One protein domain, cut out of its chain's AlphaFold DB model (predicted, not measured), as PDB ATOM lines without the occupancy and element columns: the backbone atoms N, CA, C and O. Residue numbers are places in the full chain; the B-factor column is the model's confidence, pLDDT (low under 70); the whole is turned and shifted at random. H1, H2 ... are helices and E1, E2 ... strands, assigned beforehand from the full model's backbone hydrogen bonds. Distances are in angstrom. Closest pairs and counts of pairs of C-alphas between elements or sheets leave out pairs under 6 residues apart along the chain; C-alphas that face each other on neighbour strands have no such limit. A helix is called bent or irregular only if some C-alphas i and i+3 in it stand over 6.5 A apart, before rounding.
ATOM      1  N   MET A 339      41.308   1.035 116.193       44.19
ATOM      2  CA  MET A 339      42.051   1.487 115.018       44.19
ATOM      3  C   MET A 339      43.533   1.622 115.362       44.19
ATOM      4  O   MET A 339      43.889   2.321 116.308       44.19
ATOM      5  N   GLY A 340      44.407   0.985 114.580       41.47
ATOM      6  CA  GLY A 340      45.851   1.178 114.711       41.47
ATOM      7  C   GLY A 340      46.278   2.537 114.153       41.47
ATOM      8  O   GLY A 340      46.001   2.845 112.992       41.47
ATOM      9  N   LEU A 341      46.970   3.344 114.959       51.94
ATOM     10  CA  LEU A 341      47.510   4.626 114.510       51.94
ATOM     11  C   LEU A 341      48.885   4.447 113.859       51.94
ATOM     12  O   LEU A 341      49.801   3.862 114.438       51.94
ATOM     13  N   ARG A 342      49.056   4.983 112.646       53.56
ATOM     14  CA  ARG A 342      50.370   5.028 111.992       53.56
ATOM     15  C   ARG A 342      51.242   6.100 112.627       53.56
ATOM     16  O   ARG A 342      50.776   7.191 112.926       53.56
ATOM     17  N   SER A 343      52.518   5.785 112.788       67.88
ATOM     18  CA  SER A 343      53.541   6.706 113.269       67.88
ATOM     19  C   SER A 343      54.542   6.962 112.158       67.88
ATOM     20  O   SER A 343      54.898   6.027 111.439       67.88
ATOM     21  N   THR A 344      55.081   8.177 112.086       64.31
ATOM     22  CA  THR A 344      56.262   8.465 111.256       64.31
ATOM     23  C   THR A 344      57.484   7.634 111.653       64.31
ATOM     24  O   THR A 344      58.409   7.541 110.856       64.31
ATOM     25  N   ARG A 345      57.492   7.013 112.848       70.81
ATOM     26  CA  ARG A 345      58.604   6.290 113.511       70.81
ATOM     27  C   ARG A 345      59.833   7.156 113.796       70.81
ATOM     28  O   ARG A 345      60.430   7.029 114.859       70.81
ATOM     29  N   GLU A 346      60.178   8.044 112.877       76.31
ATOM     30  CA  GLU A 346      61.225   9.046 112.982       76.31
ATOM     31  C   GLU A 346      60.679  10.367 113.534       76.31
ATOM     32  O   GLU A 346      59.493  10.693 113.395       76.31
ATOM     33  N   GLU A 347      61.569  11.134 114.160       82.56
ATOM     34  CA  GLU A 347      61.281  12.487 114.620       82.56
ATOM     35  C   GLU A 347      61.186  13.449 113.436       82.56
ATOM     36  O   GLU A 347      62.134  13.617 112.662       82.56
ATOM     37  N   VAL A 348      60.049  14.131 113.345       78.62
ATOM     38  CA  VAL A 348      59.786  15.138 112.324       78.62
ATOM     39  C   VAL A 348      59.786  16.516 112.969       78.62
ATOM     40  O   VAL A 348      59.211  16.734 114.039       78.62
ATOM     41  N   SER A 349      60.410  17.468 112.285       84.25
ATOM     42  CA  SER A 349      60.227  18.892 112.531       84.25
ATOM     43  C   SER A 349      59.442  19.509 111.378       84.25
ATOM     44  O   SER A 349      59.804  19.352 110.213       84.25
ATOM     45  N   VAL A 350      58.367  20.220 111.705       81.69
ATOM     46  CA  VAL A 350      57.501  20.901 110.738       81.69
ATOM     47  C   VAL A 350      57.583  22.398 110.977       81.69
ATOM     48  O   VAL A 350      57.353  22.864 112.096       81.69
ATOM     49  N   ARG A 351      57.900  23.148 109.922       83.88
ATOM     50  CA  ARG A 351      58.013  24.605 109.930       83.88
ATOM     51  C   ARG A 351      57.078  25.198 108.882       83.88
ATOM     52  O   ARG A 351      57.022  24.729 107.753       83.88
ATOM     53  N   LEU A 352      56.358  26.252 109.237       81.81
ATOM     54  CA  LEU A 352      55.686  27.116 108.273       81.81
ATOM     55  C   LEU A 352      56.732  28.064 107.715       81.81
ATOM     56  O   LEU A 352      57.088  29.038 108.371       81.81
ATOM     57  N   ARG A 353      57.253  27.757 106.530       80.00
ATOM     58  CA  ARG A 353      58.252  28.583 105.845       80.00
ATOM     59  C   ARG A 353      57.692  29.964 105.519       80.00
ATOM     60  O   ARG A 353      58.417  30.950 105.605       80.00
ATOM     61  N   ARG A 354      56.417  30.008 105.136       81.44
ATOM     62  CA  ARG A 354      55.691  31.233 104.815       81.44
ATOM     63  C   ARG A 354      54.195  31.012 104.967       81.44
ATOM     64  O   ARG A 354      53.682  29.958 104.596       81.44
ATOM     65  N   VAL A 355      53.500  32.034 105.454       84.38
ATOM     66  CA  VAL A 355      52.048  32.156 105.291       84.38
ATOM     67  C   VAL A 355      51.758  33.478 104.590       84.38
ATOM     68  O   VAL A 355      52.226  34.522 105.035       84.38
ATOM     69  N   SER A 356      51.006  33.427 103.497       83.69
ATOM     70  CA  SER A 356      50.679  34.561 102.636       83.69
ATOM     71  C   SER A 356      49.166  34.712 102.511       83.69
ATOM     72  O   SER A 356      48.486  33.808 102.038       83.69
ATOM     73  N   ILE A 357      48.629  35.866 102.889       81.69
ATOM     74  CA  ILE A 357      47.263  36.277 102.564       81.69
ATOM     75  C   ILE A 357      47.334  37.024 101.239       81.69
ATOM     76  O   ILE A 357      47.856  38.137 101.157       81.69
ATOM     77  N   THR A 358      46.869  36.364 100.192       78.12
ATOM     78  CA  THR A 358      46.927  36.848  98.811       78.12
ATOM     79  C   THR A 358      45.752  37.782  98.504       78.12
ATOM     80  O   THR A 358      44.753  37.756  99.229       78.12
ATOM     81  N   PRO A 359      45.785  38.535  97.383       68.12
ATOM     82  CA  PRO A 359      44.636  39.317  96.906       68.12
ATOM     83  C   PRO A 359      43.348  38.498  96.748       68.12
ATOM     84  O   PRO A 359      42.256  39.051  96.661       68.12
ATOM     85  N   SER A 360      43.477  37.169  96.705       62.66
ATOM     86  CA  SER A 360      42.364  36.246  96.599       62.66
ATOM     87  C   SER A 360      41.551  36.044  97.875       62.66
ATOM     88  O   SER A 360      40.475  35.439  97.801       62.66
ATOM     89  N   PHE A 361      42.073  36.499  99.013       63.78
ATOM     90  CA  PHE A 361      41.403  36.466 100.302       63.78
ATOM     91  C   PHE A 361      40.246  37.468 100.337       63.78
ATOM     92  O   PHE A 361      40.343  38.567  99.792       63.78
ATOM     93  N   ASP A 362      39.138  37.102 100.983       64.81
ATOM     94  CA  ASP A 362      38.025  38.029 101.175       64.81
ATOM     95  C   ASP A 362      38.359  39.026 102.290       64.81
ATOM     96  O   ASP A 362      38.078  38.813 103.470       64.81
ATOM     97  N   PHE A 363      38.978  40.139 101.904       68.25
ATOM     98  CA  PHE A 363      39.343  41.205 102.832       68.25
ATOM     99  C   PHE A 363      38.130  41.906 103.461       68.25
ATOM    100  O   PHE A 363      38.319  42.631 104.431       68.25
ATOM    101  N   THR A 364      36.893  41.670 102.996       66.75
ATOM    102  CA  THR A 364      35.689  42.190 103.674       66.75
ATOM    103  C   THR A 364      35.425  41.510 105.019       66.75
ATOM    104  O   THR A 364      34.672  42.030 105.841       66.75
ATOM    105  N   LEU A 365      36.078  40.370 105.279       64.50
ATOM    106  CA  LEU A 365      36.068  39.712 106.585       64.50
ATOM    107  C   LEU A 365      36.844  40.505 107.644       64.50
ATOM    108  O   LEU A 365      36.617  40.298 108.834       64.50
ATOM    109  N   LEU A 366      37.746  41.403 107.241       69.69
ATOM    110  CA  LEU A 366      38.389  42.344 108.154       69.69
ATOM    111  C   LEU A 366      37.385  43.447 108.495       69.69
ATOM    112  O   LEU A 366      36.772  44.040 107.607       69.69
ATOM    113  N   ARG A 367      37.154  43.685 109.791       64.75
ATOM    114  CA  ARG A 367      36.101  44.612 110.242       64.75
ATOM    115  C   ARG A 367      36.613  46.031 110.407       64.75
ATOM    116  O   ARG A 367      35.804  46.959 110.413       64.75
ATOM    117  N   GLN A 368      37.916  46.203 110.602       56.69
ATOM    118  CA  GLN A 368      38.536  47.505 110.766       56.69
ATOM    119  C   GLN A 368      39.611  47.708 109.687       56.69
ATOM    120  O   GLN A 368      40.021  46.802 108.971       56.69
ATOM    121  N   ALA A 369      40.010  48.958 109.481       49.69
ATOM    122  CA  ALA A 369      41.136  49.295 108.616       49.69
ATOM    123  C   ALA A 369      42.439  49.285 109.437       49.69
ATOM    124  O   ALA A 369      43.239  50.211 109.324       49.69
ATOM    125  N   SER A 370      42.603  48.308 110.341       59.97
ATOM    126  CA  SER A 370      43.808  48.201 111.166       59.97
ATOM    127  C   SER A 370      44.913  47.497 110.377       59.97
ATOM    128  O   SER A 370      44.705  46.410 109.836       59.97
ATOM    129  N   ASP A 371      46.108  48.088 110.338       64.75
ATOM    130  CA  ASP A 371      47.315  47.429 109.820       64.75
ATOM    131  C   ASP A 371      47.936  46.464 110.863       64.75
ATOM    132  O   ASP A 371      49.003  45.886 110.657       64.75
ATOM    133  N   ASP A 372      47.281  46.239 112.002       80.19
ATOM    134  CA  ASP A 372      47.767  45.348 113.056       80.19
ATOM    135  C   ASP A 372      47.121  43.958 112.956       80.19
ATOM    136  O   ASP A 372      46.247  43.569 113.736       80.19
ATOM    137  N   LEU A 373      47.582  43.198 111.958       87.69
ATOM    138  CA  LEU A 373      47.197  41.805 111.728       87.69
ATOM    139  C   LEU A 373      48.232  40.837 112.292       87.69
ATOM    140  O   LEU A 373      49.430  40.979 112.046       87.69
ATOM    141  N   TYR A 374      47.760  39.815 112.997       89.00
ATOM    142  CA  TYR A 374      48.595  38.807 113.640       89.00
ATOM    143  C   TYR A 374      48.138  37.396 113.289       89.00
ATOM    144  O   TYR A 374      46.948  37.145 113.112       89.00
ATOM    145  N   LEU A 375      49.085  36.466 113.218       89.75
ATOM    146  CA  LEU A 375      48.822  35.053 112.977       89.75
ATOM    147  C   LEU A 375      48.960  34.266 114.281       89.75
ATOM    148  O   LEU A 375      50.001  34.313 114.934       89.75
ATOM    149  N   VAL A 376      47.925  33.506 114.629       89.94
ATOM    150  CA  VAL A 376      47.936  32.560 115.750       89.94
ATOM    151  C   VAL A 376      47.653  31.170 115.199       89.94
ATOM    152  O   VAL A 376      46.681  30.977 114.475       89.94
ATOM    153  N   GLY A 377      48.501  30.196 115.521       88.50
ATOM    154  CA  GLY A 377      48.361  28.822 115.038       88.50
ATOM    155  C   GLY A 377      48.281  27.815 116.175       88.50
ATOM    156  O   GLY A 377      48.988  27.968 117.164       88.50
ATOM    157  N   LEU A 378      47.458  26.782 116.021       90.12
ATOM    158  CA  LEU A 378      47.393  25.629 116.920       90.12
ATOM    159  C   LEU A 378      47.661  24.351 116.137       90.12
ATOM    160  O   LEU A 378      47.036  24.137 115.095       90.12
ATOM    161  N   ALA A 379      48.542  23.500 116.654       89.56
ATOM    162  CA  ALA A 379      48.818  22.197 116.069       89.56
ATOM    163  C   ALA A 379      48.815  21.076 117.109       89.56
ATOM    164  O   ALA A 379      49.183  21.273 118.259       89.56
ATOM    165  N   TRP A 380      48.370  19.890 116.716       89.44
ATOM    166  CA  TRP A 380      48.372  18.701 117.571       89.44
ATOM    167  C   TRP A 380      48.378  17.446 116.711       89.44
ATOM    168  O   TRP A 380      48.064  17.504 115.527       89.44
ATOM    169  N   ASP A 381      48.705  16.308 117.298       84.31
ATOM    170  CA  ASP A 381      48.552  14.999 116.675       84.31
ATOM    171  C   ASP A 381      47.885  14.031 117.660       84.31
ATOM    172  O   ASP A 381      47.422  14.448 118.721       84.31
ATOM    173  N   LEU A 382      47.814  12.745 117.320       79.19
ATOM    174  CA  LEU A 382      47.224  11.721 118.186       79.19
ATOM    175  C   LEU A 382      48.272  11.019 119.069       79.19
ATOM    176  O   LEU A 382      48.067   9.889 119.498       79.19
ATOM    177  N   SER A 383      49.422  11.656 119.327       77.69
ATOM    178  CA  SER A 383      50.506  11.061 120.132       77.69
ATOM    179  C   SER A 383      50.316  11.198 121.642       77.69
ATOM    180  O   SER A 383      51.155  10.729 122.409       77.69
ATOM    181  N   GLY A 384      49.268  11.900 122.073       80.31
ATOM    182  CA  GLY A 384      49.052  12.258 123.473       80.31
ATOM    183  C   GLY A 384      49.786  13.509 123.943       80.31
ATOM    184  O   GLY A 384      49.745  13.847 125.124       80.31
ATOM    185  N   ARG A 385      50.444  14.230 123.033       84.44
ATOM    186  CA  ARG A 385      51.092  15.508 123.340       84.44
ATOM    187  C   ARG A 385      50.077  16.634 123.498       84.44
ATOM    188  O   ARG A 385      49.077  16.702 122.788       84.44
ATOM    189  N   THR A 386      50.397  17.573 124.383       85.69
ATOM    190  CA  THR A 386      49.672  18.842 124.481       85.69
ATOM    191  C   THR A 386      49.743  19.584 123.142       85.69
ATOM    192  O   THR A 386      50.827  19.639 122.550       85.69
ATOM    193  N   PRO A 387      48.632  20.175 122.664       90.19
ATOM    194  CA  PRO A 387      48.651  20.985 121.452       90.19
ATOM    195  C   PRO A 387      49.695  22.109 121.528       90.19
ATOM    196  O   PRO A 387      49.824  22.779 122.554       90.19
ATOM    197  N   SER A 388      50.438  22.324 120.443       87.62
ATOM    198  CA  SER A 388      51.429  23.389 120.307       87.62
ATOM    199  C   SER A 388      50.793  24.685 119.802       87.62
ATOM    200  O   SER A 388      49.963  24.683 118.891       87.62
ATOM    201  N   LEU A 389      51.216  25.807 120.387       88.25
ATOM    202  CA  LEU A 389      50.881  27.155 119.931       88.25
ATOM    203  C   LEU A 389      52.029  27.697 119.066       88.25
ATOM    204  O   LEU A 389      53.191  27.634 119.457       88.25
ATOM    205  N   LEU A 390      51.700  28.217 117.885       79.44
ATOM    206  CA  LEU A 390      52.666  28.707 116.897       79.44
ATOM    207  C   LEU A 390      53.200  30.117 117.208       79.44
ATOM    208  O   LEU A 390      54.288  30.481 116.767       79.44
ATOM    209  N   ALA A 391      52.418  30.919 117.931       71.44
ATOM    210  CA  ALA A 391      52.773  32.279 118.317       71.44
ATOM    211  C   ALA A 391      53.204  32.287 119.784       71.44
ATOM    212  O   ALA A 391      52.447  31.835 120.639       71.44
ATOM    213  N   SER A 392      54.397  32.808 120.068       65.25
ATOM    214  CA  SER A 392      54.843  33.022 121.445       65.25
ATOM    215  C   SER A 392      54.281  34.334 121.963       65.25
ATOM    216  O   SER A 392      54.272  35.340 121.248       65.25
ATOM    217  N   ALA A 393      53.882  34.356 123.230       62.34
ATOM    218  CA  ALA A 393      53.485  35.594 123.875       62.34
ATOM    219  C   ALA A 393      54.606  36.658 123.916       62.34
ATOM    220  O   ALA A 393      54.307  37.848 124.006       62.34
ATOM    221  N   ALA A 394      55.878  36.258 123.807       63.62
ATOM    222  CA  ALA A 394      57.013  37.185 123.753       63.62
ATOM    223  C   ALA A 394      57.129  37.919 122.404       63.62
ATOM    224  O   ALA A 394      57.512  39.086 122.376       63.62
ATOM    225  N   GLU A 395      56.780  37.255 121.299       72.56
ATOM    226  CA  GLU A 395      56.908  37.790 119.939       72.56
ATOM    227  C   GLU A 395      55.694  37.369 119.089       72.56
ATOM    228  O   GLU A 395      55.737  36.353 118.382       72.56
ATOM    229  N   PRO A 396      54.582  38.130 119.145       80.94
ATOM    230  CA  PRO A 396      53.417  37.865 118.313       80.94
ATOM    231  C   PRO A 396      53.778  37.948 116.828       80.94
ATOM    232  O   PRO A 396      54.419  38.898 116.375       80.94
ATOM    233  N   THR A 397      53.323  36.978 116.038       84.62
ATOM    234  CA  THR A 397      53.618  36.933 114.604       84.62
ATOM    235  C   THR A 397      52.795  37.979 113.849       84.62
ATOM    236  O   THR A 397      51.675  37.706 113.422       84.62
ATOM    237  N   LYS A 398      53.344  39.187 113.689       85.44
ATOM    238  CA  LYS A 398      52.715  40.285 112.942       85.44
ATOM    239  C   LYS A 398      52.846  40.092 111.427       85.44
ATOM    240  O   LYS A 398      53.873  39.624 110.937       85.44
ATOM    241  N   GLY A 399      51.808  40.474 110.691       83.38
ATOM    242  CA  GLY A 399      51.780  40.476 109.235       83.38
ATOM    243  C   GLY A 399      52.588  41.629 108.650       83.38
ATOM    244  O   GLY A 399      52.489  42.770 109.097       83.38
ATOM    245  N   VAL A 400      53.375  41.330 107.623       81.88
ATOM    246  CA  VAL A 400      54.115  42.311 106.832       81.88
ATOM    247  C   VAL A 400      53.351  42.549 105.537       81.88
ATOM    248  O   VAL A 400      53.195  41.637 104.724       81.88
ATOM    249  N   PHE A 401      52.883  43.778 105.334       79.81
ATOM    250  CA  PHE A 401      52.214  44.154 104.094       79.81
ATOM    251  C   PHE A 401      53.226  44.353 102.981       79.81
ATOM    252  O   PHE A 401      54.217  45.074 103.128       79.81
ATOM    253  N   ARG A 402      52.936  43.748 101.836       73.19
ATOM    254  CA  ARG A 402      53.633  44.005 100.588       73.19
ATOM    255  C   ARG A 402      52.637  44.412  99.524       73.19
ATOM    256  O   ARG A 402      51.534  43.881  99.428       73.19
ATOM    257  N   GLN A 403      53.058  45.382  98.732       66.19
ATOM    258  CA  GLN A 403      52.374  45.766  97.518       66.19
ATOM    259  C   GLN A 403      53.203  45.201  96.374       66.19
ATOM    260  O   GLN A 403      54.343  45.619  96.169       66.19
ATOM    261  N   ASP A 404      52.671  44.194  95.693       54.00
ATOM    262  CA  ASP A 404      53.251  43.693  94.456       54.00
ATOM    263  C   ASP A 404      52.423  44.193  93.260       54.00
ATOM    264  O   ASP A 404      51.367  44.810  93.419       54.00
ATOM    265  N   GLY A 405      52.912  43.973  92.038       46.69
ATOM    266  CA  GLY A 405      52.207  44.386  90.818       46.69
ATOM    267  C   GLY A 405      50.845  43.700  90.599       46.69
ATOM    268  O   GLY A 405      50.166  44.049  89.636       46.69
ATOM    269  N   ALA A 406      50.453  42.745  91.453       51.44
ATOM    270  CA  ALA A 406      49.211  41.976  91.385       51.44
ATOM    271  C   ALA A 406      48.213  42.307  92.521       51.44
ATOM    272  O   ALA A 406      47.054  41.895  92.439       51.44
ATOM    273  N   GLY A 407      48.609  43.067  93.551       63.81
ATOM    274  CA  GLY A 407      47.718  43.553  94.608       63.81
ATOM    275  C   GLY A 407      48.379  43.704  95.985       63.81
ATOM    276  O   GLY A 407      49.599  43.794  96.120       63.81
ATOM    277  N   ARG A 408      47.544  43.779  97.034       68.50
ATOM    278  CA  ARG A 408      47.978  43.793  98.444       68.50
ATOM    279  C   ARG A 408      48.140  42.346  98.922       68.50
ATOM    280  O   ARG A 408      47.165  41.600  98.938       68.50
ATOM    281  N   GLU A 409      49.347  41.972  99.336       81.19
ATOM    282  CA  GLU A 409      49.663  40.682  99.961       81.19
ATOM    283  C   GLU A 409      50.109  40.913 101.413       81.19
ATOM    284  O   GLU A 409      50.780  41.902 101.721       81.19
ATOM    285  N   ILE A 410      49.759  40.004 102.322       83.94
ATOM    286  CA  ILE A 410      50.218  40.029 103.717       83.94
ATOM    287  C   ILE A 410      51.019  38.769 103.984       83.94
ATOM    288  O   ILE A 410      50.502  37.672 103.797       83.94
ATOM    289  N   ARG A 411      52.258  38.906 104.451       85.88
ATOM    290  CA  ARG A 411      53.128  37.764 104.748       85.88
ATOM    291  C   ARG A 411      53.389  37.628 106.236       85.88
ATOM    292  O   ARG A 411      53.569  38.621 106.933       85.88
ATOM    293  N   PHE A 412      53.467  36.391 106.701       86.69
ATOM    294  CA  PHE A 412      53.805  36.036 108.072       86.69
ATOM    295  C   PHE A 412      54.965  35.043 108.072       86.69
ATOM    296  O   PHE A 412      55.008  34.118 107.254       86.69
ATOM    297  N   GLY A 413      55.877  35.216 109.034       74.06
ATOM    298  CA  GLY A 413      56.933  34.244 109.305       74.06
ATOM    299  C   GLY A 413      58.085  34.231 108.299       74.06
ATOM    300  O   GLY A 413      58.596  33.151 108.023       74.06
ATOM    301  N   ASP A 414      58.516  35.381 107.762       66.12
ATOM    302  CA  ASP A 414      59.753  35.487 106.963       66.12
ATOM    303  C   ASP A 414      60.972  35.089 107.838       66.12
ATOM    304  O   ASP A 414      61.541  35.906 108.555       66.12
ATOM    305  N   GLY A 415      61.327  33.799 107.840       60.94
ATOM    306  CA  GLY A 415      62.293  33.176 108.769       60.94
ATOM    307  C   GLY A 415      61.865  31.782 109.256       60.94
ATOM    308  O   GLY A 415      62.693  30.988 109.698       60.94
ATOM    309  N   GLY A 416      60.582  31.472 109.067       70.12
ATOM    310  CA  GLY A 416      59.941  30.190 109.279       70.12
ATOM    311  C   GLY A 416      59.482  29.957 110.725       70.12
ATOM    312  O   GLY A 416      60.265  30.037 111.666       70.12
ATOM    313  N   LEU A 417      58.197  29.644 110.903       78.88
ATOM    314  CA  LEU A 417      57.564  29.439 112.211       78.88
ATOM    315  C   LEU A 417      57.529  27.953 112.555       78.88
ATOM    316  O   LEU A 417      57.011  27.143 111.784       78.88
ATOM    317  N   GLN A 418      58.071  27.570 113.707       83.38
ATOM    318  CA  GLN A 418      58.083  26.168 114.115       83.38
ATOM    319  C   GLN A 418      56.677  25.717 114.537       83.38
ATOM    320  O   GLN A 418      56.111  26.252 115.483       83.38
ATOM    321  N   VAL A 419      56.137  24.705 113.856       82.12
ATOM    322  CA  VAL A 419      54.806  24.123 114.125       82.12
ATOM    323  C   VAL A 419      54.902  22.905 115.027       82.12
ATOM    324  O   VAL A 419      54.140  22.746 115.979       82.12
ATOM    325  N   TRP A 420      55.853  22.033 114.707       85.81
ATOM    326  CA  TRP A 420      56.043  20.745 115.359       85.81
ATOM    327  C   TRP A 420      57.532  20.490 115.490       85.81
ATOM    328  O   TRP A 420      58.244  20.615 114.497       85.81
ATOM    329  N   LYS A 421      58.040  20.203 116.688       85.50
ATOM    330  CA  LYS A 421      59.487  20.181 116.946       85.50
ATOM    331  C   LYS A 421      59.960  18.789 117.354       85.50
ATOM    332  O   LYS A 421      59.628  18.342 118.450       85.50
ATOM    333  N   GLY A 422      60.783  18.172 116.499       78.62
ATOM    334  CA  GLY A 422      61.595  16.992 116.816       78.62
ATOM    335  C   GLY A 422      60.795  15.837 117.408       78.62
ATOM    336  O   GLY A 422      61.113  15.361 118.493       78.62
ATOM    337  N   ALA A 423      59.706  15.449 116.749       83.19
ATOM    338  CA  ALA A 423      58.751  14.516 117.322       83.19
ATOM    339  C   ALA A 423      58.092  13.643 116.260       83.19
ATOM    340  O   ALA A 423      57.779  14.153 115.180       83.19
ATOM    341  N   PRO A 424      57.841  12.354 116.543       80.88
ATOM    342  CA  PRO A 424      57.022  11.546 115.660       80.88
ATOM    343  C   PRO A 424      55.618  12.140 115.551       80.88
ATOM    344  O   PRO A 424      55.103  12.678 116.531       80.88
ATOM    345  N   VAL A 425      55.014  12.029 114.371       76.62
ATOM    346  CA  VAL A 425      53.593  12.332 114.174       76.62
ATOM    347  C   VAL A 425      52.823  11.021 114.234       76.62
ATOM    348  O   VAL A 425      53.124  10.090 113.479       76.62
ATOM    349  N   ILE A 426      51.845  10.942 115.134       74.62
ATOM    350  CA  ILE A 426      50.969   9.781 115.305       74.62
ATOM    351  C   ILE A 426      49.586  10.088 114.722       74.62
ATOM    352  O   ILE A 426      48.947  11.081 115.065       74.62
ATOM    353  N   GLY A 427      49.126   9.224 113.818       66.62
ATOM    354  CA  GLY A 427      47.884   9.366 113.063       66.62
ATOM    355  C   GLY A 427      47.982  10.471 112.013       66.62
ATOM    356  O   GLY A 427      48.218  10.206 110.831       66.62
ATOM    357  N   ALA A 428      47.806  11.711 112.455       67.88
ATOM    358  CA  ALA A 428      47.895  12.901 111.625       67.88
ATOM    359  C   ALA A 428      48.255  14.131 112.466       67.88
ATOM    360  O   ALA A 428      47.838  14.239 113.613       67.88
ATOM    361  N   LEU A 429      48.971  15.080 111.865       74.69
ATOM    362  CA  LEU A 429      49.176  16.420 112.397       74.69
ATOM    363  C   LEU A 429      48.019  17.318 111.952       74.69
ATOM    364  O   LEU A 429      47.790  17.527 110.761       74.69
ATOM    365  N   TYR A 430      47.315  17.883 112.911       78.06
ATOM    366  CA  TYR A 430      46.275  18.881 112.732       78.06
ATOM    367  C   TYR A 430      46.906  20.268 112.858       78.06
ATOM    368  O   TYR A 430      47.754  20.477 113.719       78.06
ATOM    369  N   LEU A 431      46.496  21.217 112.015       79.69
ATOM    370  CA  LEU A 431      46.956  22.606 112.038       79.69
ATOM    371  C   LEU A 431      45.777  23.545 111.795       79.69
ATOM    372  O   LEU A 431      45.120  23.462 110.761       79.69
ATOM    373  N   ASN A 432      45.541  24.481 112.705       79.94
ATOM    374  CA  ASN A 432      44.574  25.559 112.520       79.94
ATOM    375  C   ASN A 432      45.297  26.893 112.619       79.94
ATOM    376  O   ASN A 432      46.016  27.117 113.588       79.94
ATOM    377  N   LEU A 433      45.089  27.772 111.640       84.00
ATOM    378  CA  LEU A 433      45.591  29.141 111.662       84.00
ATOM    379  C   LEU A 433      44.421  30.118 111.762       84.00
ATOM    380  O   LEU A 433      43.419  30.013 111.047       84.00
ATOM    381  N   LEU A 434      44.583  31.074 112.665       85.19
ATOM    382  CA  LEU A 434      43.671  32.165 112.939       85.19
ATOM    383  C   LEU A 434      44.386  33.474 112.616       85.19
ATOM    384  O   LEU A 434      45.505  33.717 113.070       85.19
ATOM    385  N   LEU A 435      43.712  34.325 111.857       86.88
ATOM    386  CA  LEU A 435      44.094  35.711 111.660       86.88
ATOM    387  C   LEU A 435      43.407  36.553 112.737       86.88
ATOM    388  O   LEU A 435      42.192  36.465 112.914       86.88
ATOM    389  N   VAL A 436      44.181  37.346 113.467       87.56
ATOM    390  CA  VAL A 436      43.695  38.228 114.528       87.56
ATOM    391  C   VAL A 436      43.957  39.662 114.113       87.56
ATOM    392  O   VAL A 436      45.103  40.090 113.995       87.56
ATOM    393  N   GLU A 437      42.882  40.403 113.898       86.56
ATOM    394  CA  GLU A 437      42.913  41.846 113.725       86.56
ATOM    395  C   GLU A 437      42.810  42.495 115.107       86.56
ATOM    396  O   GLU A 437      41.741  42.473 115.722       86.56
ATOM    397  N   SER A 438      43.924  43.027 115.618       82.38
ATOM    398  CA  SER A 438      43.962  43.662 116.940       82.38
ATOM    399  C   SER A 438      43.660  45.154 116.831       82.38
ATOM    400  O   SER A 438      44.257  45.861 116.018       82.38
ATOM    401  N   SER A 439      42.774  45.651 117.696       72.69
ATOM    402  CA  SER A 439      42.535  47.093 117.875       72.69
ATOM    403  C   SER A 439      43.347  47.696 119.027       72.69
ATOM    404  O   SER A 439      43.310  48.906 119.244       72.69
ATOM    405  N   LYS A 440      44.077  46.855 119.772       76.12
ATOM    406  CA  LYS A 440      44.809  47.210 121.001       76.12
ATOM    407  C   LYS A 440      46.332  47.059 120.872       76.12
ATOM    408  O   LYS A 440      47.061  47.317 121.824       76.12
ATOM    409  N   GLY A 441      46.822  46.663 119.694       77.94
ATOM    410  CA  GLY A 441      48.249  46.503 119.400       77.94
ATOM    411  C   GLY A 441      48.872  45.212 119.954       77.94
ATOM    412  O   GLY A 441      48.174  44.293 120.392       77.94
ATOM    413  N   ALA A 442      50.206  45.128 119.894       80.94
ATOM    414  CA  ALA A 442      50.965  43.905 120.183       80.94
ATOM    415  C   ALA A 442      51.043  43.551 121.679       80.94
ATOM    416  O   ALA A 442      50.993  42.375 122.024       80.94
ATOM    417  N   GLU A 443      51.151  44.544 122.569       81.19
ATOM    418  CA  GLU A 443      51.376  44.315 124.006       81.19
ATOM    419  C   GLU A 443      50.184  43.613 124.683       81.19
ATOM    420  O   GLU A 443      50.349  42.670 125.461       81.19
ATOM    421  N   ASP A 444      48.961  44.026 124.354       82.44
ATOM    422  CA  ASP A 444      47.752  43.405 124.899       82.44
ATOM    423  C   ASP A 444      47.437  42.057 124.237       82.44
ATOM    424  O   ASP A 444      46.902  41.144 124.884       82.44
ATOM    425  N   LEU A 445      47.841  41.883 122.973       86.25
ATOM    426  CA  LEU A 445      47.812  40.575 122.329       86.25
ATOM    427  C   LEU A 445      48.762  39.603 123.037       86.25
ATOM    428  O   LEU A 445      48.347  38.485 123.323       86.25
ATOM    429  N   SER A 446      49.973  40.026 123.410       86.75
ATOM    430  CA  SER A 446      50.912  39.216 124.199       86.75
ATOM    431  C   SER A 446      50.315  38.744 125.528       86.75
ATOM    432  O   SER A 446      50.445  37.572 125.879       86.75
ATOM    433  N   LYS A 447      49.599  39.607 126.262       87.19
ATOM    434  CA  LYS A 447      48.890  39.205 127.498       87.19
ATOM    435  C   LYS A 447      47.815  38.153 127.208       87.19
ATOM    436  O   LYS A 447      47.707  37.158 127.914       87.19
ATOM    437  N   THR A 448      47.069  38.330 126.120       89.62
ATOM    438  CA  THR A 448      46.033  37.371 125.701       89.62
ATOM    439  C   THR A 448      46.628  36.048 125.228       89.62
ATOM    440  O   THR A 448      46.032  35.001 125.451       89.62
ATOM    441  N   LEU A 449      47.809  36.062 124.605       90.06
ATOM    442  CA  LEU A 449      48.511  34.842 124.215       90.06
ATOM    443  C   LEU A 449      48.943  34.022 125.438       90.06
ATOM    444  O   LEU A 449      48.801  32.808 125.394       90.06
ATOM    445  N   HIS A 450      49.335  34.651 126.555       89.94
ATOM    446  CA  HIS A 450      49.559  33.925 127.818       89.94
ATOM    447  C   HIS A 450      48.278  33.236 128.320       89.94
ATOM    448  O   HIS A 450      48.318  32.080 128.751       89.94
ATOM    449  N   ASP A 451      47.124  33.912 128.240       90.00
ATOM    450  CA  ASP A 451      45.836  33.296 128.584       90.00
ATOM    451  C   ASP A 451      45.538  32.102 127.664       90.00
ATOM    452  O   ASP A 451      45.123  31.043 128.135       90.00
ATOM    453  N   VAL A 452      45.770  32.259 126.356       91.62
ATOM    454  CA  VAL A 452      45.572  31.210 125.346       91.62
ATOM    455  C   VAL A 452      46.487  30.014 125.606       91.62
ATOM    456  O   VAL A 452      46.007  28.885 125.573       91.62
ATOM    457  N   GLU A 453      47.762  30.225 125.936       91.12
ATOM    458  CA  GLU A 453      48.678  29.150 126.342       91.12
ATOM    459  C   GLU A 453      48.144  28.395 127.571       91.12
ATOM    460  O   GLU A 453      48.175  27.159 127.609       91.12
ATOM    461  N   SER A 454      47.576  29.111 128.552       90.69
ATOM    462  CA  SER A 454      46.940  28.493 129.722       90.69
ATOM    463  C   SER A 454      45.705  27.667 129.347       90.69
ATOM    464  O   SER A 454      45.552  26.545 129.837       90.69
ATOM    465  N   ILE A 455      44.850  28.194 128.461       92.38
ATOM    466  CA  ILE A 455      43.650  27.514 127.942       92.38
ATOM    467  C   ILE A 455      44.045  26.226 127.214       92.38
ATOM    468  O   ILE A 455      43.507  25.163 127.510       92.38
ATOM    469  N   VAL A 456      45.027  26.297 126.312       91.06
ATOM    470  CA  VAL A 456      45.515  25.145 125.542       91.06
ATOM    471  C   VAL A 456      46.085  24.070 126.466       91.06
ATOM    472  O   VAL A 456      45.728  22.896 126.338       91.06
ATOM    473  N   THR A 457      46.905  24.468 127.441       89.38
ATOM    474  CA  THR A 457      47.547  23.542 128.386       89.38
ATOM    475  C   THR A 457      46.535  22.826 129.280       89.38
ATOM    476  O   THR A 457      46.703  21.646 129.575       89.38
ATOM    477  N   LYS A 458      45.467  23.514 129.702       89.81
ATOM    478  CA  LYS A 458      44.410  22.963 130.573       89.81
ATOM    479  C   LYS A 458      43.218  22.399 129.794       89.81
ATOM    480  O   LYS A 458      42.184  22.092 130.385       89.81
ATOM    481  N   SER A 459      43.337  22.307 128.473       91.94
ATOM    482  CA  SER A 459      42.220  21.957 127.607       91.94
ATOM    483  C   SER A 459      41.776  20.508 127.787       91.94
ATOM    484  O   SER A 459      42.574  19.592 128.018       91.94
ATOM    485  N   ARG A 460      40.478  20.275 127.564       89.25
ATOM    486  CA  ARG A 460      39.934  18.916 127.439       89.25
ATOM    487  C   ARG A 460      40.595  18.145 126.298       89.25
ATOM    488  O   ARG A 460      40.690  16.929 126.383       89.25
ATOM    489  N   LEU A 461      41.076  18.843 125.263       88.56
ATOM    490  CA  LEU A 461      41.797  18.222 124.155       88.56
ATOM    491  C   LEU A 461      43.103  17.595 124.643       88.56
ATOM    492  O   LEU A 461      43.351  16.438 124.338       88.56
ATOM    493  N   GLY A 462      43.900  18.313 125.441       87.31
ATOM    494  CA  GLY A 462      45.129  17.754 126.016       87.31
ATOM    495  C   GLY A 462      44.864  16.503 126.858       87.31
ATOM    496  O   GLY A 462      45.589  15.519 126.739       87.31
ATOM    497  N   THR A 463      43.777  16.506 127.635       87.31
ATOM    498  CA  THR A 463      43.357  15.335 128.429       87.31
ATOM    499  C   THR A 463      42.936  14.168 127.530       87.31
ATOM    500  O   THR A 463      43.450  13.066 127.675       87.31
ATOM    501  N   ALA A 464      42.071  14.421 126.542       84.06
ATOM    502  CA  ALA A 464      41.587  13.404 125.606       84.06
ATOM    503  C   ALA A 464      42.707  12.816 124.735       84.06
ATOM    504  O   ALA A 464      42.653  11.647 124.365       84.06
ATOM    505  N   LEU A 465      43.720  13.617 124.392       86.31
ATOM    506  CA  LEU A 465      44.907  13.148 123.685       86.31
ATOM    507  C   LEU A 465      45.754  12.247 124.588       86.31
ATOM    508  O   LEU A 465      46.172  11.182 124.143       86.31
ATOM    509  N   ALA A 466      45.994  12.639 125.842       84.38
ATOM    510  CA  ALA A 466      46.808  11.865 126.783       84.38
ATOM    511  C   ALA A 466      46.231  10.469 127.092       84.38
ATOM    512  O   ALA A 466      46.974   9.558 127.448       84.38
ATOM    513  N   GLU A 467      44.918  10.294 126.933       78.81
ATOM    514  CA  GLU A 467      44.222   9.013 127.085       78.81
ATOM    515  C   GLU A 467      44.354   8.090 125.854       78.81
ATOM    516  O   GLU A 467      43.912   6.941 125.901       78.81
ATOM    517  N   GLN A 468      44.956   8.551 124.748       70.75
ATOM    518  CA  GLN A 468      45.089   7.752 123.525       70.75
ATOM    519  C   GLN A 468      46.285   6.790 123.567       70.75
ATOM    520  O   GLN A 468      47.403   7.153 123.927       70.75
ATOM    521  N   GLY A 469      46.038   5.540 123.159       62.28
ATOM    522  CA  GLY A 469      47.056   4.503 122.985       62.28
ATOM    523  C   GLY A 469      47.441   4.274 121.518       62.28
ATOM    524  O   GLY A 469      47.001   4.978 120.614       62.28
ATOM    525  N   SER A 470      48.249   3.242 121.257       54.75
ATOM    526  CA  SER A 470      48.596   2.806 119.889       54.75
ATOM    527  C   SER A 470      47.396   2.264 119.101       54.75
ATOM    528  O   SER A 470      47.380   2.306 117.870       54.75
ATOM    529  N   GLU A 471      46.408   1.747 119.829       51.84
ATOM    530  CA  GLU A 471      45.084   1.399 119.333       51.84
ATOM    531  C   GLU A 471      44.083   2.386 119.919       51.84
ATOM    532  O   GLU A 471      44.023   2.558 121.139       51.84
ATOM    533  N   VAL A 472      43.304   3.029 119.056       56.88
ATOM    534  CA  VAL A 472      42.331   4.037 119.475       56.88
ATOM    535  C   VAL A 472      40.935   3.594 119.097       56.88
ATOM    536  O   VAL A 472      40.679   3.156 117.975       56.88
ATOM    537  N   GLU A 473      40.031   3.692 120.062       57.75
ATOM    538  CA  GLU A 473      38.619   3.419 119.852       57.75
ATOM    539  C   GLU A 473      37.957   4.577 119.106       57.75
ATOM    540  O   GLU A 473      38.261   5.745 119.359       57.75
ATOM    541  N   ALA A 474      37.021   4.269 118.208       53.28
ATOM    542  CA  ALA A 474      36.295   5.293 117.454       53.28
ATOM    543  C   ALA A 474      35.655   6.358 118.370       53.28
ATOM    544  O   ALA A 474      35.716   7.548 118.068       53.28
ATOM    545  N   GLU A 475      35.123   5.955 119.528       58.38
ATOM    546  CA  GLU A 475      34.558   6.874 120.524       58.38
ATOM    547  C   GLU A 475      35.611   7.828 121.111       58.38
ATOM    548  O   GLU A 475      35.340   9.007 121.339       58.38
ATOM    549  N   SER A 476      36.844   7.355 121.304       65.12
ATOM    550  CA  SER A 476      37.952   8.203 121.745       65.12
ATOM    551  C   SER A 476      38.282   9.278 120.705       65.12
ATOM    552  O   SER A 476      38.418  10.445 121.062       65.12
ATOM    553  N   LEU A 477      38.289   8.936 119.411       64.25
ATOM    554  CA  LEU A 477      38.495   9.915 118.334       64.25
ATOM    555  C   LEU A 477      37.374  10.961 118.267       64.25
ATOM    556  O   LEU A 477      37.656  12.145 118.080       64.25
ATOM    557  N   VAL A 478      36.118  10.544 118.463       56.50
ATOM    558  CA  VAL A 478      34.967  11.461 118.518       56.50
ATOM    559  C   VAL A 478      35.095  12.423 119.702       56.50
ATOM    560  O   VAL A 478      34.947  13.633 119.522       56.50
ATOM    561  N   ARG A 479      35.452  11.918 120.892       70.94
ATOM    562  CA  ARG A 479      35.708  12.754 122.080       70.94
ATOM    563  C   ARG A 479      36.860  13.733 121.856       70.94
ATOM    564  O   ARG A 479      36.752  14.897 122.237       70.94
ATOM    565  N   THR A 480      37.939  13.302 121.201       74.50
ATOM    566  CA  THR A 480      39.065  14.173 120.833       74.50
ATOM    567  C   THR A 480      38.634  15.279 119.869       74.50
ATOM    568  O   THR A 480      39.022  16.432 120.054       74.50
ATOM    569  N   GLU A 481      37.804  14.978 118.869       68.06
ATOM    570  CA  GLU A 481      37.294  15.989 117.937       68.06
ATOM    571  C   GLU A 481      36.370  17.000 118.629       68.06
ATOM    572  O   GLU A 481      36.503  18.212 118.418       68.06
ATOM    573  N   GLU A 482      35.470  16.535 119.497       69.38
ATOM    574  CA  GLU A 482      34.613  17.421 120.283       69.38
ATOM    575  C   GLU A 482      35.442  18.327 121.202       69.38
ATOM    576  O   GLU A 482      35.233  19.544 121.236       69.38
ATOM    577  N   ALA A 483      36.436  17.759 121.884       78.94
ATOM    578  CA  ALA A 483      37.352  18.506 122.732       78.94
ATOM    579  C   ALA A 483      38.166  19.542 121.938       78.94
ATOM    580  O   ALA A 483      38.355  20.665 122.413       78.94
ATOM    581  N   ALA A 484      38.587  19.217 120.711       75.75
ATOM    582  CA  ALA A 484      39.251  20.163 119.818       75.75
ATOM    583  C   ALA A 484      38.320  21.308 119.397       75.75
ATOM    584  O   ALA A 484      38.732  22.468 119.390       75.75
ATOM    585  N   ARG A 485      37.051  21.016 119.086       72.00
ATOM    586  CA  ARG A 485      36.052  22.040 118.745       72.00
ATOM    587  C   ARG A 485      35.803  22.998 119.912       72.00
ATOM    588  O   ARG A 485      35.724  24.205 119.688       72.00
ATOM    589  N   LEU A 486      35.693  22.470 121.133       78.88
ATOM    590  CA  LEU A 486      35.536  23.275 122.347       78.88
ATOM    591  C   LEU A 486      36.760  24.165 122.587       78.88
ATOM    592  O   LEU A 486      36.594  25.371 122.760       78.88
ATOM    593  N   LEU A 487      37.972  23.604 122.489       87.56
ATOM    594  CA  LEU A 487      39.212  24.372 122.612       87.56
ATOM    595  C   LEU A 487      39.268  25.517 121.595       87.56
ATOM    596  O   LEU A 487      39.562  26.653 121.961       87.56
ATOM    597  N   MET A 488      38.952  25.249 120.325       82.69
ATOM    598  CA  MET A 488      38.931  26.298 119.303       82.69
ATOM    599  C   MET A 488      37.930  27.407 119.647       82.69
ATOM    600  O   MET A 488      38.249  28.579 119.471       82.69
ATOM    601  N   GLY A 489      36.756  27.060 120.184       73.00
ATOM    602  CA  GLY A 489      35.774  28.036 120.660       73.00
ATOM    603  C   GLY A 489      36.301  28.911 121.801       73.00
ATOM    604  O   GLY A 489      36.163  30.133 121.745       73.00
ATOM    605  N   GLU A 490      36.952  28.312 122.800       89.88
ATOM    606  CA  GLU A 490      37.561  29.028 123.932       89.88
ATOM    607  C   GLU A 490      38.698  29.953 123.481       89.88
ATOM    608  O   GLU A 490      38.762  31.112 123.896       89.88
ATOM    609  N   VAL A 491      39.559  29.478 122.578       88.38
ATOM    610  CA  VAL A 491      40.671  30.257 122.016       88.38
ATOM    611  C   VAL A 491      40.153  31.418 121.172       88.38
ATOM    612  O   VAL A 491      40.599  32.550 121.353       88.38
ATOM    613  N   THR A 492      39.177  31.184 120.289       83.56
ATOM    614  CA  THR A 492      38.551  32.259 119.508       83.56
ATOM    615  C   THR A 492      37.859  33.279 120.415       83.56
ATOM    616  O   THR A 492      37.985  34.477 120.172       83.56
ATOM    617  N   ALA A 493      37.190  32.846 121.488       84.19
ATOM    618  CA  ALA A 493      36.576  33.751 122.457       84.19
ATOM    619  C   ALA A 493      37.617  34.583 123.229       84.19
ATOM    620  O   ALA A 493      37.412  35.777 123.449       84.19
ATOM    621  N   ALA A 494      38.746  33.980 123.614       89.38
ATOM    622  CA  ALA A 494      39.839  34.683 124.280       89.38
ATOM    623  C   ALA A 494      40.481  35.735 123.366       89.38
ATOM    624  O   ALA A 494      40.600  36.898 123.755       89.38
ATOM    625  N   LEU A 495      40.813  35.352 122.131       86.94
ATOM    626  CA  LEU A 495      41.367  36.251 121.116       86.94
ATOM    627  C   LEU A 495      40.363  37.339 120.695       86.94
ATOM    628  O   LEU A 495      40.758  38.474 120.435       86.94
ATOM    629  N   GLY A 496      39.060  37.042 120.722       84.62
ATOM    630  CA  GLY A 496      37.989  38.000 120.438       84.62
ATOM    631  C   GLY A 496      37.957  39.209 121.383       84.62
ATOM    632  O   GLY A 496      37.397  40.246 121.037       84.62
ATOM    633  N   ARG A 497      38.604  39.132 122.559       84.75
ATOM    634  CA  ARG A 497      38.777  40.287 123.464       84.75
ATOM    635  C   ARG A 497      39.742  41.349 122.917       84.75
ATOM    636  O   ARG A 497      39.718  42.490 123.392       84.75
ATOM    637  N   GLN A 498      40.595  40.975 121.961       79.31
ATOM    638  CA  GLN A 498      41.602  41.841 121.333       79.31
ATOM    639  C   GLN A 498      41.132  42.444 120.009       79.31
ATOM    640  O   GLN A 498      41.619  43.498 119.605       79.31
ATOM    641  N   GLY A 499      40.146  41.820 119.363       79.62
ATOM    642  CA  GLY A 499      39.552  42.325 118.136       79.62
ATOM    643  C   GLY A 499      38.879  41.222 117.331       79.62
ATOM    644  O   GLY A 499      38.263  40.318 117.896       79.62
ATOM    645  N   HIS A 500      38.948  41.316 116.006       82.88
ATOM    646  CA  HIS A 500      38.262  40.378 115.124       82.88
ATOM    647  C   HIS A 500      39.145  39.162 114.823       82.88
ATOM    648  O   HIS A 500      40.301  39.304 114.434       82.88
ATOM    649  N   VAL A 501      38.596  37.959 115.000       80.62
ATOM    650  CA  VAL A 501      39.311  36.693 114.794       80.62
ATOM    651  C   VAL A 501      38.702  35.969 113.604       80.62
ATOM    652  O   VAL A 501      37.496  35.726 113.573       80.62
ATOM    653  N   ILE A 502      39.537  35.604 112.637       77.06
ATOM    654  CA  ILE A 502      39.122  34.984 111.382       77.06
ATOM    655  C   ILE A 502      39.873  33.662 111.218       77.06
ATOM    656  O   ILE A 502      41.098  33.667 111.093       77.06
ATOM    657  N   PRO A 503      39.179  32.516 111.177       70.81
ATOM    658  CA  PRO A 503      39.797  31.260 110.777       70.81
ATOM    659  C   PRO A 503      40.257  31.350 109.318       70.81
ATOM    660  O   PRO A 503      39.426  31.478 108.421       70.81
ATOM    661  N   CYS A 504      41.569  31.301 109.073       69.31
ATOM    662  CA  CYS A 504      42.133  31.500 107.733       69.31
ATOM    663  C   CYS A 504      42.666  30.205 107.099       69.31
ATOM    664  O   CYS A 504      42.674  30.091 105.875       69.31
ATOM    665  N   PHE A 505      43.037  29.201 107.902       72.00
ATOM    666  CA  PHE A 505      43.492  27.899 107.406       72.00
ATOM    667  C   PHE A 505      43.161  26.767 108.386       72.00
ATOM    668  O   PHE A 505      43.317  26.923 109.598       72.00
ATOM    669  N   LYS A 506      42.751  25.603 107.869       70.31
ATOM    670  CA  LYS A 506      42.586  24.358 108.635       70.31
ATOM    671  C   LYS A 506      43.118  23.182 107.819       70.31
ATOM    672  O   LYS A 506      42.518  22.787 106.824       70.31
ATOM    673  N   GLY A 507      44.217  22.601 108.283       57.94
ATOM    674  CA  GLY A 507      44.879  21.446 107.693       57.94
ATOM    675  C   GLY A 507      44.862  20.230 108.614       57.94
ATOM    676  O   GLY A 507      44.900  20.342 109.837       57.94
ATOM    677  N   VAL A 508      44.830  19.057 107.996       62.34
ATOM    678  CA  VAL A 508      45.157  17.764 108.612       62.34
ATOM    679  C   VAL A 508      46.200  17.136 107.699       62.34
ATOM    680  O   VAL A 508      46.089  17.285 106.486       62.34
ATOM    681  N   PHE A 509      47.226  16.503 108.243       64.69
ATOM    682  CA  PHE A 509      48.338  15.954 107.475       64.69
ATOM    683  C   PHE A 509      48.661  14.575 108.036       64.69
ATOM    684  O   PHE A 509      49.055  14.468 109.192       64.69
ATOM    685  N   GLY A 510      48.453  13.508 107.267       54.75
ATOM    686  CA  GLY A 510      48.700  12.146 107.750       54.75
ATOM    687  C   GLY A 510      50.178  11.896 108.067       54.75
ATOM    688  O   GLY A 510      51.050  12.545 107.494       54.75
ATOM    689  N   ALA A 511      50.473  10.922 108.933       58.50
ATOM    690  CA  ALA A 511      51.852  10.525 109.249       58.50
ATOM    691  C   ALA A 511      52.696  10.243 107.982       58.50
ATOM    692  O   ALA A 511      53.822  10.721 107.863       58.50
ATOM    693  N   ASP A 512      52.119   9.574 106.976       53.75
ATOM    694  CA  ASP A 512      52.803   9.252 105.712       53.75
ATOM    695  C   ASP A 512      53.132  10.501 104.866       53.75
ATOM    696  O   ASP A 512      54.072  10.493 104.067       53.75
ATOM    697  N   SER A 513      52.416  11.616 105.076       52.31
ATOM    698  CA  SER A 513      52.733  12.893 104.428       52.31
ATOM    699  C   SER A 513      54.118  13.404 104.845       52.31
ATOM    700  O   SER A 513      54.781  14.097 104.079       52.31
ATOM    701  N   PHE A 514      54.620  13.030 106.024       55.75
ATOM    702  CA  PHE A 514      55.875  13.564 106.557       55.75
ATOM    703  C   PHE A 514      57.146  12.837 106.100       55.75
ATOM    704  O   PHE A 514      58.241  13.284 106.430       55.75
ATOM    705  N   LEU A 515      57.024  11.771 105.305       50.47
ATOM    706  CA  LEU A 515      58.142  10.880 104.967       50.47
ATOM    707  C   LEU A 515      59.035  11.356 103.799       50.47
ATOM    708  O   LEU A 515      60.058  10.733 103.542       50.47
ATOM    709  N   HIS A 516      58.687  12.441 103.090       53.41
ATOM    710  CA  HIS A 516      59.316  12.774 101.795       53.41
ATOM    711  C   HIS A 516      60.138  14.080 101.735       53.41
ATOM    712  O   HIS A 516      60.624  14.422 100.662       53.41
ATOM    713  N   GLY A 517      60.352  14.800 102.847       52.69
ATOM    714  CA  GLY A 517      61.320  15.918 102.907       52.69
ATOM    715  C   GLY A 517      61.117  17.052 101.883       52.69
ATOM    716  O   GLY A 517      62.092  17.591 101.364       52.69
ATOM    717  N   GLN A 518      59.867  17.397 101.557       57.94
ATOM    718  CA  GLN A 518      59.511  18.443 100.587       57.94
ATOM    719  C   GLN A 518      58.884  19.670 101.268       57.94
ATOM    720  O   GLN A 518      58.343  19.575 102.373       57.94
ATOM    721  N   THR A 519      58.980  20.832 100.606       61.56
ATOM    722  CA  THR A 519      58.155  22.004 100.939       61.56
ATOM    723  C   THR A 519      56.836  21.890 100.185       61.56
ATOM    724  O   THR A 519      56.835  21.952  98.958       61.56
ATOM    725  N   ASP A 520      55.733  21.752 100.912       58.38
ATOM    726  CA  ASP A 520      54.392  21.676 100.335       58.38
ATOM    727  C   ASP A 520      53.696  23.035 100.423       58.38
ATOM    728  O   ASP A 520      53.760  23.707 101.455       58.38
ATOM    729  N   VAL A 521      52.996  23.427  99.358       57.03
ATOM    730  CA  VAL A 521      52.230  24.680  99.300       57.03
ATOM    731  C   VAL A 521      50.736  24.371  99.301       57.03
ATOM    732  O   VAL A 521      50.246  23.626  98.451       57.03
ATOM    733  N   TYR A 522      50.002  24.963 100.238       51.81
ATOM    734  CA  TYR A 522      48.557  24.805 100.391       51.81
ATOM    735  C   TYR A 522      47.870  26.163 100.278       51.81
ATOM    736  O   TYR A 522      48.235  27.074 101.001       51.81
ATOM    737  N   ASP A 523      46.857  26.309  99.425       53.47
ATOM    738  CA  ASP A 523      46.025  27.521  99.359       53.47
ATOM    739  C   ASP A 523      44.616  27.204  99.861       53.47
ATOM    740  O   ASP A 523      43.939  26.341  99.301       53.47
ATOM    741  N   GLN A 524      44.168  27.901 100.906       47.75
ATOM    742  CA  GLN A 524      42.801  27.851 101.406       47.75
ATOM    743  C   GLN A 524      42.242  29.268 101.538       47.75
ATOM    744  O   GLN A 524      42.716  30.066 102.340       47.75
ATOM    745  N   LEU A 525      41.179  29.569 100.785       54.50
ATOM    746  CA  LEU A 525      40.485  30.864 100.849       54.50
ATOM    747  C   LEU A 525      41.406  32.082 100.634       54.50
ATOM    748  O   LEU A 525      41.135  33.147 101.172       54.50
ATOM    749  N   GLY A 526      42.468  31.946  99.830       50.06
ATOM    750  CA  GLY A 526      43.438  33.019  99.600       50.06
ATOM    751  C   GLY A 526      44.545  33.087 100.656       50.06
ATOM    752  O   GLY A 526      45.416  33.948 100.544       50.06
ATOM    753  N   THR A 527      44.540  32.179 101.635       66.31
ATOM    754  CA  THR A 527      45.640  31.930 102.571       66.31
ATOM    755  C   THR A 527      46.536  30.834 102.005       66.31
ATOM    756  O   THR A 527      46.175  29.657 102.018       66.31
ATOM    757  N   VAL A 528      47.713  31.217 101.522       68.12
ATOM    758  CA  VAL A 528      48.753  30.317 101.024       68.12
ATOM    759  C   VAL A 528      49.709  29.968 102.162       68.12
ATOM    760  O   VAL A 528      50.248  30.846 102.826       68.12
ATOM    761  N   VAL A 529      49.924  28.683 102.392       72.19
ATOM    762  CA  VAL A 529      50.727  28.115 103.471       72.19
ATOM    763  C   VAL A 529      51.826  27.250 102.864       72.19
ATOM    764  O   VAL A 529      51.538  26.232 102.240       72.19
ATOM    765  N   GLU A 530      53.083  27.633 103.071       75.62
ATOM    766  CA  GLU A 530      54.261  26.850 102.695       75.62
ATOM    767  C   GLU A 530      54.767  26.075 103.921       75.62
ATOM    768  O   GLU A 530      55.293  26.663 104.869       75.62
ATOM    769  N   LEU A 531      54.606  24.754 103.916       74.75
ATOM    770  CA  LEU A 531      55.049  23.856 104.981       74.75
ATOM    771  C   LEU A 531      56.346  23.162 104.579       74.75
ATOM    772  O   LEU A 531      56.367  22.353 103.658       74.75
ATOM    773  N   GLU A 532      57.415  23.449 105.307       78.12
ATOM    774  CA  GLU A 532      58.716  22.803 105.186       78.12
ATOM    775  C   GLU A 532      58.850  21.702 106.246       78.12
ATOM    776  O   GLU A 532      58.520  21.893 107.423       78.12
ATOM    777  N   ARG A 533      59.328  20.527 105.827       73.69
ATOM    778  CA  ARG A 533      59.478  19.346 106.682       73.69
ATOM    779  C   ARG A 533      60.937  18.915 106.723       73.69
ATOM    780  O   ARG A 533      61.532  18.672 105.677       73.69
ATOM    781  N   ALA A 534      61.479  18.766 107.926       67.06
ATOM    782  CA  ALA A 534      62.818  18.240 108.156       67.06
ATOM    783  C   ALA A 534      62.739  16.968 109.012       67.06
ATOM    784  O   ALA A 534      62.251  17.000 110.144       67.06
ATOM    785  N   LEU A 535      63.229  15.852 108.469       61.59
ATOM    786  CA  LEU A 535      63.563  14.656 109.243       61.59
ATOM    787  C   LEU A 535      64.875  14.962 109.973       61.59
ATOM    788  O   LEU A 535      65.816  15.411 109.327       61.59
ATOM    789  N   LYS A 536      64.874  14.832 111.307       56.41
ATOM    790  CA  LYS A 536      65.972  15.116 112.257       56.41
ATOM    791  C   LYS A 536      67.161  15.940 111.710       56.41
ATOM    792  O   LYS A 536      68.057  15.410 111.059       56.41
TER     793      LYS A 536
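This is residues 339 to 536 of the 594 residues of the protein "Pept_C1 domain-containing protein" of Corallococcus exiguus (UniProt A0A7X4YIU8). Two strongly twisted sheets form a sandwich, E2, E6 and E8 in the smaller sheet and E1, E3, E4, E5, E9 and E10 in the larger, with helices H1 and H3 covering the smaller sheet on its side away from the larger one. The short helix H2 packs on H3, and the E3 and E4 hairpin lies far from the middle, to which E6 and E2 are nearest. The printed part has 198 residues with four named helices and ten named strands, in the order E1 E2 E3 E4 E5 E6 H1 H2 E7 H3 E8 H4 E9 E10, and its class is mixed, helices and strands. The smaller sheet runs E2, E6, E8, antiparallel throughout, and the larger is branched at E1 with antiparallel pairs. The whole is compact, with a radius of gyration of the C-alphas of 16.8 A and spans of 49 by 34 by 27 A.

E1, residues 348 to 357, begins at C-alpha 348 (59.786, 15.138, 112.324) and is 26.4 A long. E2 is residues 373 to 380, 23.9 A, E3 residues 400 to 404, E4 residues 407 to 412, and E5 residues 417 to 423. E6, residues 428 to 438, is 31.5 A long. H1, residues 441 to 457, is 24.7 A long with a kink of 26 degrees near residue 448; it is neither bent nor irregular, but only just, for C-alphas 441 and 444 are 6.3 A apart. H2 is residues 460 to 466 and E7 residues 471 to 473. H3, residues 474 to 495, begins at C-alpha 474 (36.295, 5.293, 117.454) and is 31.6 A long. E8, residues 499 to 510, is 33.2 A long. H4, residues 511 to 516, is irregular, with C-alphas 513 and 516 7.1 A apart. E9 is residues 519 to 524; E10, residues 527 to 535, is 25.8 A long and ends at C-alpha 535 (63.563, 14.656, 109.243).

In the larger sheet, E4 and E5 lie on one side of E1 and E10 on the other side. N 357 and O 410 of E1 and E4 are 2.8 A apart, N 350 and O 420 of E1 and E5 2.8 A, and N 351 and O 532 of E1 and E10 2.9 A, each within hydrogen-bond range. The hairpin E3 and E4 has N 402 and O 409 at 2.8 A, and the hairpin E9 and E10 has N 522 and O 529 at 2.8 A. In the smaller sheet, N 378 and O 432 of E2 and E6 are 2.8 A apart, and N 431 and O 507 of E6 and E8 2.8 A. The sandwich, two sheets face to face, has its facing parts 9.5 A centre to centre and its strands at 41 degrees. H1 and H3 on one face of the smaller sheet make two layers, helices over strands. H3 lies over E6 at a height over the sheet of 10.1 A and runs along the strands, 13 degrees to E6 on the local plane. H1 lies over E6 at a height of 9.0 A and runs slantwise to the strands, only just, at 30.1 degrees to E6 on the local plane. H3 touches H1 with residues 487 to 495 alone, at a shallow tilt of 23 degrees, opposite ways; their closest C-alphas are those of Val 452 and Val 491, 6.0 A apart. H2 touches H3, the closest C-alphas being those of Leu 461 and Ala 483, 4.7 A apart. H4 is on the larger sheet, over E10, and only grazes the smaller one with residues 511 to 514. E7 pairs with no named strand; its residues 471 to 472 pair antiparallel with residues 339 to 340. Every O i to N i+4 pair is within hydrogen-bond range in H2 and H3, 12 of 13 in H1 and 0 of 2 in H4, where 2 of 3 O i to N i+3 pairs are.

The two C-alphas farthest apart are those of Gly 405 and Glu 471, 52.1 A. The printed part has no cut. The links E1 to E2 and E2 to E3 are long, with 15 and 19 residues. The mean pLDDT of the printed part is 74.3, and 70 residues are under 70, among them residues 359 to 371 and 507 to 528.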